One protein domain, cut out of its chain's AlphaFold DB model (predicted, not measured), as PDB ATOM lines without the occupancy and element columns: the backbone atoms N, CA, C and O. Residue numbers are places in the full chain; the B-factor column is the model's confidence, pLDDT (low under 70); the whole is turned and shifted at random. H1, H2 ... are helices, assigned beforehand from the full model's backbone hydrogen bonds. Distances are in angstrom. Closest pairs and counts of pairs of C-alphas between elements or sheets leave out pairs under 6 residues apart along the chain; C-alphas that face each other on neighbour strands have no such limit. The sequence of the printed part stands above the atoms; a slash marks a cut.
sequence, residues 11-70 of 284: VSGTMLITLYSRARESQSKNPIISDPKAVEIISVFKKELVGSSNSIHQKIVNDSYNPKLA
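This is residues 11 to 70 of the 284 residues of an uncharacterized protein of Chloroflexi bacterium HGW-Chloroflexi-4 (UniProt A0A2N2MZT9). Two helices of similar length, H1 and H2, make a V: they meet near the last turn of H1 and the first turns of H2, and spread apart toward the first residue of H1 and the last of H2. The shorter H3 sits at the open end of the V, packed on the first turn of H1 and near the last turns of H2, while the single turn H4 packs on H1 away from H2. The printed part has 60 residues, with four named helices in the order H1, H2, H3, H4 and no named strand, and its class is all helix. It is compact, with a radius of gyration of the C-alphas of 10.9 A, and elongated in outline, spanning 33 by 21 by 18 A.

H1, residues 13 to 26, is the hub and touches the three other helices. H2, residues 36 to 48, touches H1 with 14 pairs of C-alphas within 8 A, the closest being those of Ala 23 and Val 39, 4.4 A apart. These two run opposite ways at a steep tilt of 55 degrees. H3, residues 55 to 61, touches H1 through 4 such pairs, the closest being the C-alphas of Gly 13 and Ile 56 at 6.5 A. H1 and H3 run the same way at a shallow tilt of 25 degrees. H2 and H3 are close but not clearly touching; their closest C-alphas, those of Lys 46 and Val 61, are 5.3 A apart. H4, residues 67 to 70, touches H1, with the C-alphas of Ser 21 and Ala 70 closest at 4.1 A. H4 is apart from both H2 and H3. In H1 and H3 every O i to N i+4 pair is within hydrogen-bond range, and in H2 8 of 9 are; H4 is too short for such a pair, but its one O i to N i+3 pair is within range.

H1 begins at C-alpha 13, (-54.755, 33.193, 39.545), and is 20.1 A long from first to last C-alpha. H2 begins at C-alpha 36, (-54.789, 39.447, 59.293), and is 18.9 A long. H3 measures 10.0 A and H4 5.3 A, the latter ending at C-alpha 70, (-50.378, 45.654, 46.815).

The C-alphas farthest apart, those of Asn 30 and Ser 53, are 33.3 A from each other. The links from H1 to H2 and from H2 to H3 are short, with 9 and 6 residues, and that from H3 to H4 is tight, with 5. The printed part has no cut. Its mean pLDDT is 92.2, and residue 11 is the one printed residue under 70.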
ATOM      1  N   VAL A  11     -57.305  27.111  41.334       62.75
ATOM      2  CA  VAL A  11     -57.674  28.397  41.909       62.75
ATOM      3  C   VAL A  11     -57.394  29.496  40.894       62.75
ATOM      4  O   VAL A  11     -56.292  29.603  40.355       62.75
ATOM      5  N   SER A  12     -58.380  30.367  40.661       75.50
ATOM      6  CA  SER A  12     -58.199  31.526  39.785       75.50
ATOM      7  C   SER A  12     -56.962  32.331  40.198       75.50
ATOM      8  O   SER A  12     -56.887  32.870  41.306       75.50
ATOM      9  N   GLY A  13     -55.992  32.457  39.287       78.19
ATOM     10  CA  GLY A  13     -54.755  33.193  39.545       78.19
ATOM     11  C   GLY A  13     -55.004  34.647  39.961       78.19
ATOM     12  O   GLY A  13     -54.304  35.173  40.822       78.19
ATOM     13  N   THR A  14     -56.052  35.281  39.423       79.19
ATOM     14  CA  THR A  14     -56.477  36.632  39.822       79.19
ATOM     15  C   THR A  14     -56.863  36.687  41.301       79.19
ATOM     16  O   THR A  14     -56.466  37.614  42.003       79.19
ATOM     17  N   MET A  15     -57.584  35.684  41.803       88.38
ATOM     18  CA  MET A  15     -57.993  35.610  43.207       88.38
ATOM     19  C   MET A  15     -56.792  35.460  44.151       88.38
ATOM     20  O   MET A  15     -56.721  36.140  45.173       88.38
ATOM     21  N   LEU A  16     -55.809  34.627  43.792       90.62
ATOM     22  CA  LEU A  16     -54.572  34.491  44.570       90.62
ATOM     23  C   LEU A  16     -53.766  35.795  44.595       90.62
ATOM     24  O   LEU A  16     -53.235  36.176  45.639       90.62
ATOM     25  N   ILE A  17     -53.702  36.506  43.466       90.88
ATOM     26  CA  ILE A  17     -52.999  37.789  43.362       90.88
ATOM     27  C   ILE A  17     -53.639  38.852  44.260       90.88
ATOM     28  O   ILE A  17     -52.912  39.580  44.943       90.88
ATOM     29  N   THR A  18     -54.972  38.965  44.277       92.94
ATOM     30  CA  THR A  18     -55.665  39.972  45.101       92.94
ATOM     31  C   THR A  18     -55.499  39.676  46.591       92.94
ATOM     32  O   THR A  18     -55.169  40.585  47.353       92.94
ATOM     33  N   LEU A  19     -55.617  38.408  47.001       96.06
ATOM     34  CA  LEU A  19     -55.368  37.977  48.377       96.06
ATOM     35  C   LEU A  19     -53.918  38.249  48.812       96.06
ATOM     36  O   LEU A  19     -53.690  38.865  49.853       96.06
ATOM     37  N   TYR A  20     -52.938  37.850  47.993       96.56
ATOM     38  CA  TYR A  20     -51.517  38.119  48.237       96.56
ATOM     39  C   TYR A  20     -51.254  39.616  48.409       96.56
ATOM     40  O   TYR A  20     -50.551  40.032  49.327       96.56
ATOM     41  N   SER A  21     -51.856  40.434  47.548       96.31
ATOM     42  CA  SER A  21     -51.700  41.886  47.567       96.31
ATOM     43  C   SER A  21     -52.188  42.499  48.884       96.31
ATOM     44  O   SER A  21     -51.466  43.302  49.478       96.31
ATOM     45  N   ARG A  22     -53.353  42.067  49.393       97.75
ATOM     46  CA  ARG A  22     -53.871  42.499  50.705       97.75
ATOM     47  C   ARG A  22     -52.985  42.047  51.862       97.75
ATOM     48  O   ARG A  22     -52.683  42.851  52.745       97.75
ATOM     49  N   ALA A  23     -52.516  40.799  51.834       98.06
ATOM     50  CA  ALA A  23     -51.607  40.271  52.849       98.06
ATOM     51  C   ALA A  23     -50.296  41.072  52.912       98.06
ATOM     52  O   ALA A  23     -49.865  41.485  53.988       98.06
ATOM     53  N   ARG A  24     -49.682  41.358  51.756       97.50
ATOM     54  CA  ARG A  24     -48.444  42.149  51.679       97.50
ATOM     55  C   ARG A  24     -48.625  43.576  52.166       97.50
ATOM     56  O   ARG A  24     -47.764  44.075  52.885       97.50
ATOM     57  N   GLU A  25     -49.718  44.229  51.783       97.62
ATOM     58  CA  GLU A  25     -49.968  45.607  52.206       97.62
ATOM     59  C   GLU A  25     -50.264  45.698  53.710       97.62
ATOM     60  O   GLU A  25     -49.759  46.614  54.361       97.62
ATOM     61  N   SER A  26     -50.954  44.703  54.280       97.94
ATOM     62  CA  SER A  26     -51.201  44.593  55.730       97.94
ATOM     63  C   SER A  26     -49.915  44.476  56.555       97.94
ATOM     64  O   SER A  26     -49.867  44.919  57.696       97.94
ATOM     65  N   GLN A  27     -48.854  43.907  55.976       96.69
ATOM     66  CA  GLN A  27     -47.542  43.746  56.619       96.69
ATOM     67  C   GLN A  27     -46.576  44.912  56.345       96.69
ATOM     68  O   GLN A  27     -45.408  44.861  56.736       96.69
ATOM     69  N   SER A  28     -47.016  45.947  55.629       96.12
ATOM     70  CA  SER A  28     -46.148  47.058  55.240       96.12
ATOM     71  C   SER A  28     -45.943  48.078  56.370       96.12
ATOM     72  O   SER A  28     -46.722  48.179  57.315       96.12
ATOM     73  N   LYS A  29     -44.890  48.898  56.256       91.31
ATOM     74  CA  LYS A  29     -44.667  50.051  57.140       91.31
ATOM     75  C   LYS A  29     -45.738  51.110  56.821       91.31
ATOM     76  O   LYS A  29     -45.659  51.748  55.774       91.31
ATOM     77  N   ASN A  30     -46.726  51.275  57.704       94.75
ATOM     78  CA  ASN A  30     -47.951  52.089  57.545       94.75
ATOM     79  C   ASN A  30     -48.998  51.456  56.608       94.75
ATOM     80  O   ASN A  30     -49.167  51.940  55.489       94.75
ATOM     81  N   PRO A  31     -49.658  50.360  57.009       97.00
ATOM     82  CA  PRO A  31     -50.569  49.622  56.138       97.00
ATOM     83  C   PRO A  31     -51.828  50.429  55.771       97.00
ATOM     84  O   PRO A  31     -52.387  51.131  56.611       97.00
ATOM     85  N   ILE A  32     -52.284  50.318  54.516       97.75
ATOM     86  CA  ILE A  32     -53.545  50.923  54.033       97.75
ATOM     87  C   ILE A  32     -54.772  50.205  54.608       97.75
ATOM     88  O   ILE A  32     -55.778  50.850  54.896       97.75
ATOM     89  N   ILE A  33     -54.677  48.883  54.772       96.88
ATOM     90  CA  ILE A  33     -55.682  48.019  55.404       96.88
ATOM     91  C   ILE A  33     -55.000  47.072  56.389       96.88
ATOM     92  O   ILE A  33     -53.833  46.733  56.202       96.88
ATOM     93  N   SER A  34     -55.741  46.594  57.386       97.56
ATOM     94  CA  SER A  34     -55.327  45.474  58.235       97.56
ATOM     95  C   SER A  34     -56.178  44.251  57.900       97.56
ATOM     96  O   SER A  34     -57.360  44.203  58.234       97.56
ATOM     97  N   ASP A  35     -55.588  43.274  57.210       98.44
ATOM     98  CA  ASP A  35     -56.240  42.024  56.805       98.44
ATOM     99  C   ASP A  35     -55.455  40.810  57.346       98.44
ATOM    100  O   ASP A  35     -54.731  40.133  56.603       98.44
ATOM    101  N   PRO A  36     -55.534  40.538  58.665       98.12
ATOM    102  CA  PRO A  36     -54.789  39.447  59.293       98.12
ATOM    103  C   PRO A  36     -55.202  38.071  58.757       98.12
ATOM    104  O   PRO A  36     -54.353  37.190  58.622       98.12
ATOM    105  N   LYS A  37     -56.476  37.894  58.378       98.31
ATOM    106  CA  LYS A  37     -56.959  36.648  57.775       98.31
ATOM    107  C   LYS A  37     -56.325  36.417  56.398       98.31
ATOM    108  O   LYS A  37     -55.899  35.302  56.118       98.31
ATOM    109  N   ALA A  38     -56.150  37.445  55.561       98.25
ATOM    110  CA  ALA A  38     -55.400  37.280  54.312       98.25
ATOM    111  C   ALA A  38     -53.931  36.900  54.544       98.25
ATOM    112  O   ALA A  38     -53.388  36.077  53.804       98.25
ATOM    113  N   VAL A  39     -53.288  37.465  55.574       98.44
ATOM    114  CA  VAL A  39     -51.908  37.109  55.955       98.44
ATOM    115  C   VAL A  39     -51.805  35.635  56.354       98.44
ATOM    116  O   VAL A  39     -50.892  34.945  55.895       98.44
ATOM    117  N   GLU A  40     -52.747  35.145  57.161       98.00
ATOM    118  CA  GLU A  40     -52.847  33.735  57.551       98.00
ATOM    119  C   GLU A  40     -52.955  32.820  56.321       98.00
ATOM    120  O   GLU A  40     -52.116  31.936  56.132       98.00
ATOM    121  N   ILE A  41     -53.928  33.082  55.440       97.12
ATOM    122  CA  ILE A  41     -54.186  32.254  54.253       97.12
ATOM    123  C   ILE A  41     -52.961  32.234  53.326       97.12
ATOM    124  O   ILE A  41     -52.532  31.174  52.871       97.12
ATOM    125  N   ILE A  42     -52.337  33.391  53.078       96.44
ATOM    126  CA  ILE A  42     -51.154  33.480  52.209       96.44
ATOM    127  C   ILE A  42     -49.940  32.782  52.814       96.44
ATOM    128  O   ILE A  42     -49.136  32.222  52.069       96.44
ATOM    129  N   SER A  43     -49.800  32.764  54.141       96.44
ATOM    130  CA  SER A  43     -48.741  31.995  54.802       96.44
ATOM    131  C   SER A  43     -48.871  30.495  54.522       96.44
ATOM    132  O   SER A  43     -47.870  29.832  54.239       96.44
ATOM    133  N   VAL A  44     -50.100  29.968  54.543       95.81
ATOM    134  CA  VAL A  44     -50.389  28.570  54.191       95.81
ATOM    135  C   VAL A  44     -50.127  28.329  52.705       95.81
ATOM    136  O   VAL A  44     -49.339  27.448  52.360       95.81
ATOM    137  N   PHE A  45     -50.683  29.163  51.823       93.44
ATOM    138  CA  PHE A  45     -50.489  29.010  50.380       93.44
ATOM    139  C   PHE A  45     -49.026  29.094  49.965       93.44
ATOM    140  O   PHE A  45     -48.592  28.295  49.146       93.44
ATOM    141  N   LYS A  46     -48.211  29.979  50.550       93.88
ATOM    142  CA  LYS A  46     -46.775  30.024  50.234       93.88
ATOM    143  C   LYS A  46     -46.072  28.687  50.472       93.88
ATOM    144  O   LYS A  46     -45.167  28.372  49.711       93.88
ATOM    145  N   LYS A  47     -46.483  27.914  51.485       93.38
ATOM    146  CA  LYS A  47     -45.937  26.574  51.761       93.38
ATOM    147  C   LYS A  47     -46.441  25.545  50.749       93.38
ATOM    148  O   LYS A  47     -45.645  24.779  50.224       93.38
ATOM    149  N   GLU A  48     -47.738  25.563  50.448       91.12
ATOM    150  CA  GLU A  48     -48.370  24.640  49.487       91.12
ATOM    151  C   GLU A  48     -47.914  24.879  48.038       91.12
ATOM    152  O   GLU A  48     -47.928  23.968  47.217       91.12
ATOM    153  N   LEU A  49     -47.483  26.102  47.718       90.44
ATOM    154  CA  LEU A  49     -47.055  26.513  46.381       90.44
ATOM    155  C   LEU A  49     -45.554  26.317  46.112       90.44
ATOM    156  O   LEU A  49     -45.102  26.573  44.989       90.44
ATOM    157  N   VAL A  50     -44.768  25.874  47.101       90.38
ATOM    158  CA  VAL A  50     -43.336  25.595  46.916       90.38
ATOM    159  C   VAL A  50     -43.145  24.539  45.826       90.38
ATOM    160  O   VAL A  50     -43.797  23.501  45.822       90.38
ATOM    161  N   GLY A  51     -42.238  24.806  44.884       87.25
ATOM    162  CA  GLY A  51     -41.954  23.898  43.766       87.25
ATOM    163  C   GLY A  51     -42.973  23.951  42.622       87.25
ATOM    164  O   GLY A  51     -42.794  23.252  41.626       87.25
ATOM    165  N   SER A  52     -44.008  24.796  42.706       87.56
ATOM    166  CA  SER A  52     -44.954  24.970  41.603       87.56
ATOM    167  C   SER A  52     -44.277  25.570  40.362       87.56
ATOM    168  O   SER A  52     -43.540  26.558  40.433       87.56
ATOM    169  N   SER A  53     -44.570  25.008  39.188       86.88
ATOM    170  CA  SER A  53     -44.129  25.538  37.890       86.88
ATOM    171  C   SER A  53     -44.992  26.706  37.386       86.88
ATOM    172  O   SER A  53     -44.637  27.354  36.402       86.88
ATOM    173  N   ASN A  54     -46.114  27.001  38.052       86.81
ATOM    174  CA  ASN A  54     -46.999  28.101  37.680       86.81
ATOM    175  C   ASN A  54     -46.352  29.463  38.004       86.81
ATOM    176  O   ASN A  54     -45.891  29.710  39.121       86.81
ATOM    177  N   SER A  55     -46.356  30.377  37.033       86.00
ATOM    178  CA  SER A  55     -45.678  31.676  37.149       86.00
ATOM    179  C   SER A  55     -46.277  32.608  38.211       86.00
ATOM    180  O   SER A  55     -45.540  33.375  38.831       86.00
ATOM    181  N   ILE A  56     -47.591  32.545  38.457       86.88
ATOM    182  CA  ILE A  56     -48.260  33.311  39.522       86.88
ATOM    183  C   ILE A  56     -47.796  32.792  40.879       86.88
ATOM    184  O   ILE A  56     -47.385  33.575  41.734       86.88
ATOM    185  N   HIS A  57     -47.779  31.470  41.047       89.44
ATOM    186  CA  HIS A  57     -47.355  30.827  42.287       89.44
ATOM    187  C   HIS A  57     -45.903  31.174  42.627       89.44
ATOM    188  O   HIS A  57     -45.619  31.608  43.740       89.44
ATOM    189  N   GLN A  58     -44.999  31.096  41.647       90.56
ATOM    190  CA  GLN A  58     -43.596  31.479  41.829       90.56
ATOM    191  C   GLN A  58     -43.439  32.941  42.253       90.56
ATOM    192  O   GLN A  58     -42.619  33.245  43.117       90.56
ATOM    193  N   LYS A  59     -44.229  33.859  41.683       91.25
ATOM    194  CA  LYS A  59     -44.182  35.275  42.075       91.25
ATOM    195  C   LYS A  59     -44.714  35.521  43.485       91.25
ATOM    196  O   LYS A  59     -44.180  36.385  44.177       91.25
ATOM    197  N   ILE A  60     -45.731  34.772  43.915       92.19
ATOM    198  CA  ILE A  60     -46.244  34.810  45.294       92.19
ATOM    199  C   ILE A  60     -45.178  34.292  46.263       92.19
ATOM    200  O   ILE A  60     -44.857  34.972  47.233       92.19
ATOM    201  N   VAL A  61     -44.606  33.114  45.991       93.81
ATOM    202  CA  VAL A  61     -43.594  32.475  46.851       93.81
ATOM    203  C   VAL A  61     -42.350  33.356  46.993       93.81
ATOM    204  O   VAL A  61     -41.871  33.549  48.105       93.81
ATOM    205  N   ASN A  62     -41.880  33.947  45.891       94.31
ATOM    206  CA  ASN A  62     -40.666  34.771  45.853       94.31
ATOM    207  C   ASN A  62     -40.902  36.261  46.164       94.31
ATOM    208  O   ASN A  62     -39.989  37.065  45.991       94.31
ATOM    209  N   ASP A  63     -42.118  36.651  46.552       94.25
ATOM    210  CA  ASP A  63     -42.499  38.042  46.828       94.25
ATOM    211  C   ASP A  63     -42.170  39.042  45.694       94.25
ATOM    212  O   ASP A  63     -41.839  40.204  45.939       94.25
ATOM    213  N   SER A  64     -42.271  38.618  44.429       92.31
ATOM    214  CA  SER A  64     -41.723  39.356  43.275       92.31
ATOM    215  C   SER A  64     -42.752  40.140  42.447       92.31
ATOM    216  O   SER A  64     -42.456  40.619  41.349       92.31
ATOM    217  N   TYR A  65     -43.969  40.314  42.963       89.69
ATOM    218  CA  TYR A  65     -44.942  41.241  42.377       89.69
ATOM    219  C   TYR A  65     -44.540  42.704  42.576       89.69
ATOM    220  O   TYR A  65     -43.930  43.077  43.576       89.69
ATOM    221  N   ASN A  66     -44.961  43.562  41.641       87.62
ATOM    222  CA  ASN A  66     -44.795  45.007  41.772       87.62
ATOM    223  C   ASN A  66     -45.499  45.505  43.055       87.62
ATOM    224  O   ASN A  66     -46.714  45.324  43.163       87.62
ATOM    225  N   PRO A  67     -44.801  46.188  43.983       89.69
ATOM    226  CA  PRO A  67     -45.402  46.695  45.219       89.69
ATOM    227  C   PRO A  67     -46.616  47.608  45.007       89.69
ATOM    228  O   PRO A  67     -47.502  47.663  45.853       89.69
ATOM    229  N   LYS A  68     -46.706  48.299  43.862       90.38
ATOM    230  CA  LYS A  68     -47.867  49.139  43.521       90.38
ATOM    231  C   LYS A  68     -49.158  48.337  43.392       90.38
ATOM    232  O   LYS A  68     -50.217  48.898  43.635       90.38
ATOM    233  N   LEU A  69     -49.074  47.050  43.053       90.56
ATOM    234  CA  LEU A  69     -50.234  46.165  43.008       90.56
ATOM    235  C   LEU A  69     -50.815  45.932  44.410       90.56
ATOM    236  O   LEU A  69     -52.027  45.971  44.579       90.56
ATOM    237  N   ALA A  70     -49.953  45.761  45.419       94.56
ATOM    238  CA  ALA A  70     -50.378  45.654  46.815       94.56
ATOM    239  C   ALA A  70     -51.125  46.920  47.263       94.56
ATOM    240  O   ALA A  70     -52.223  46.837  47.807       94.56
TER     241      ALA A  70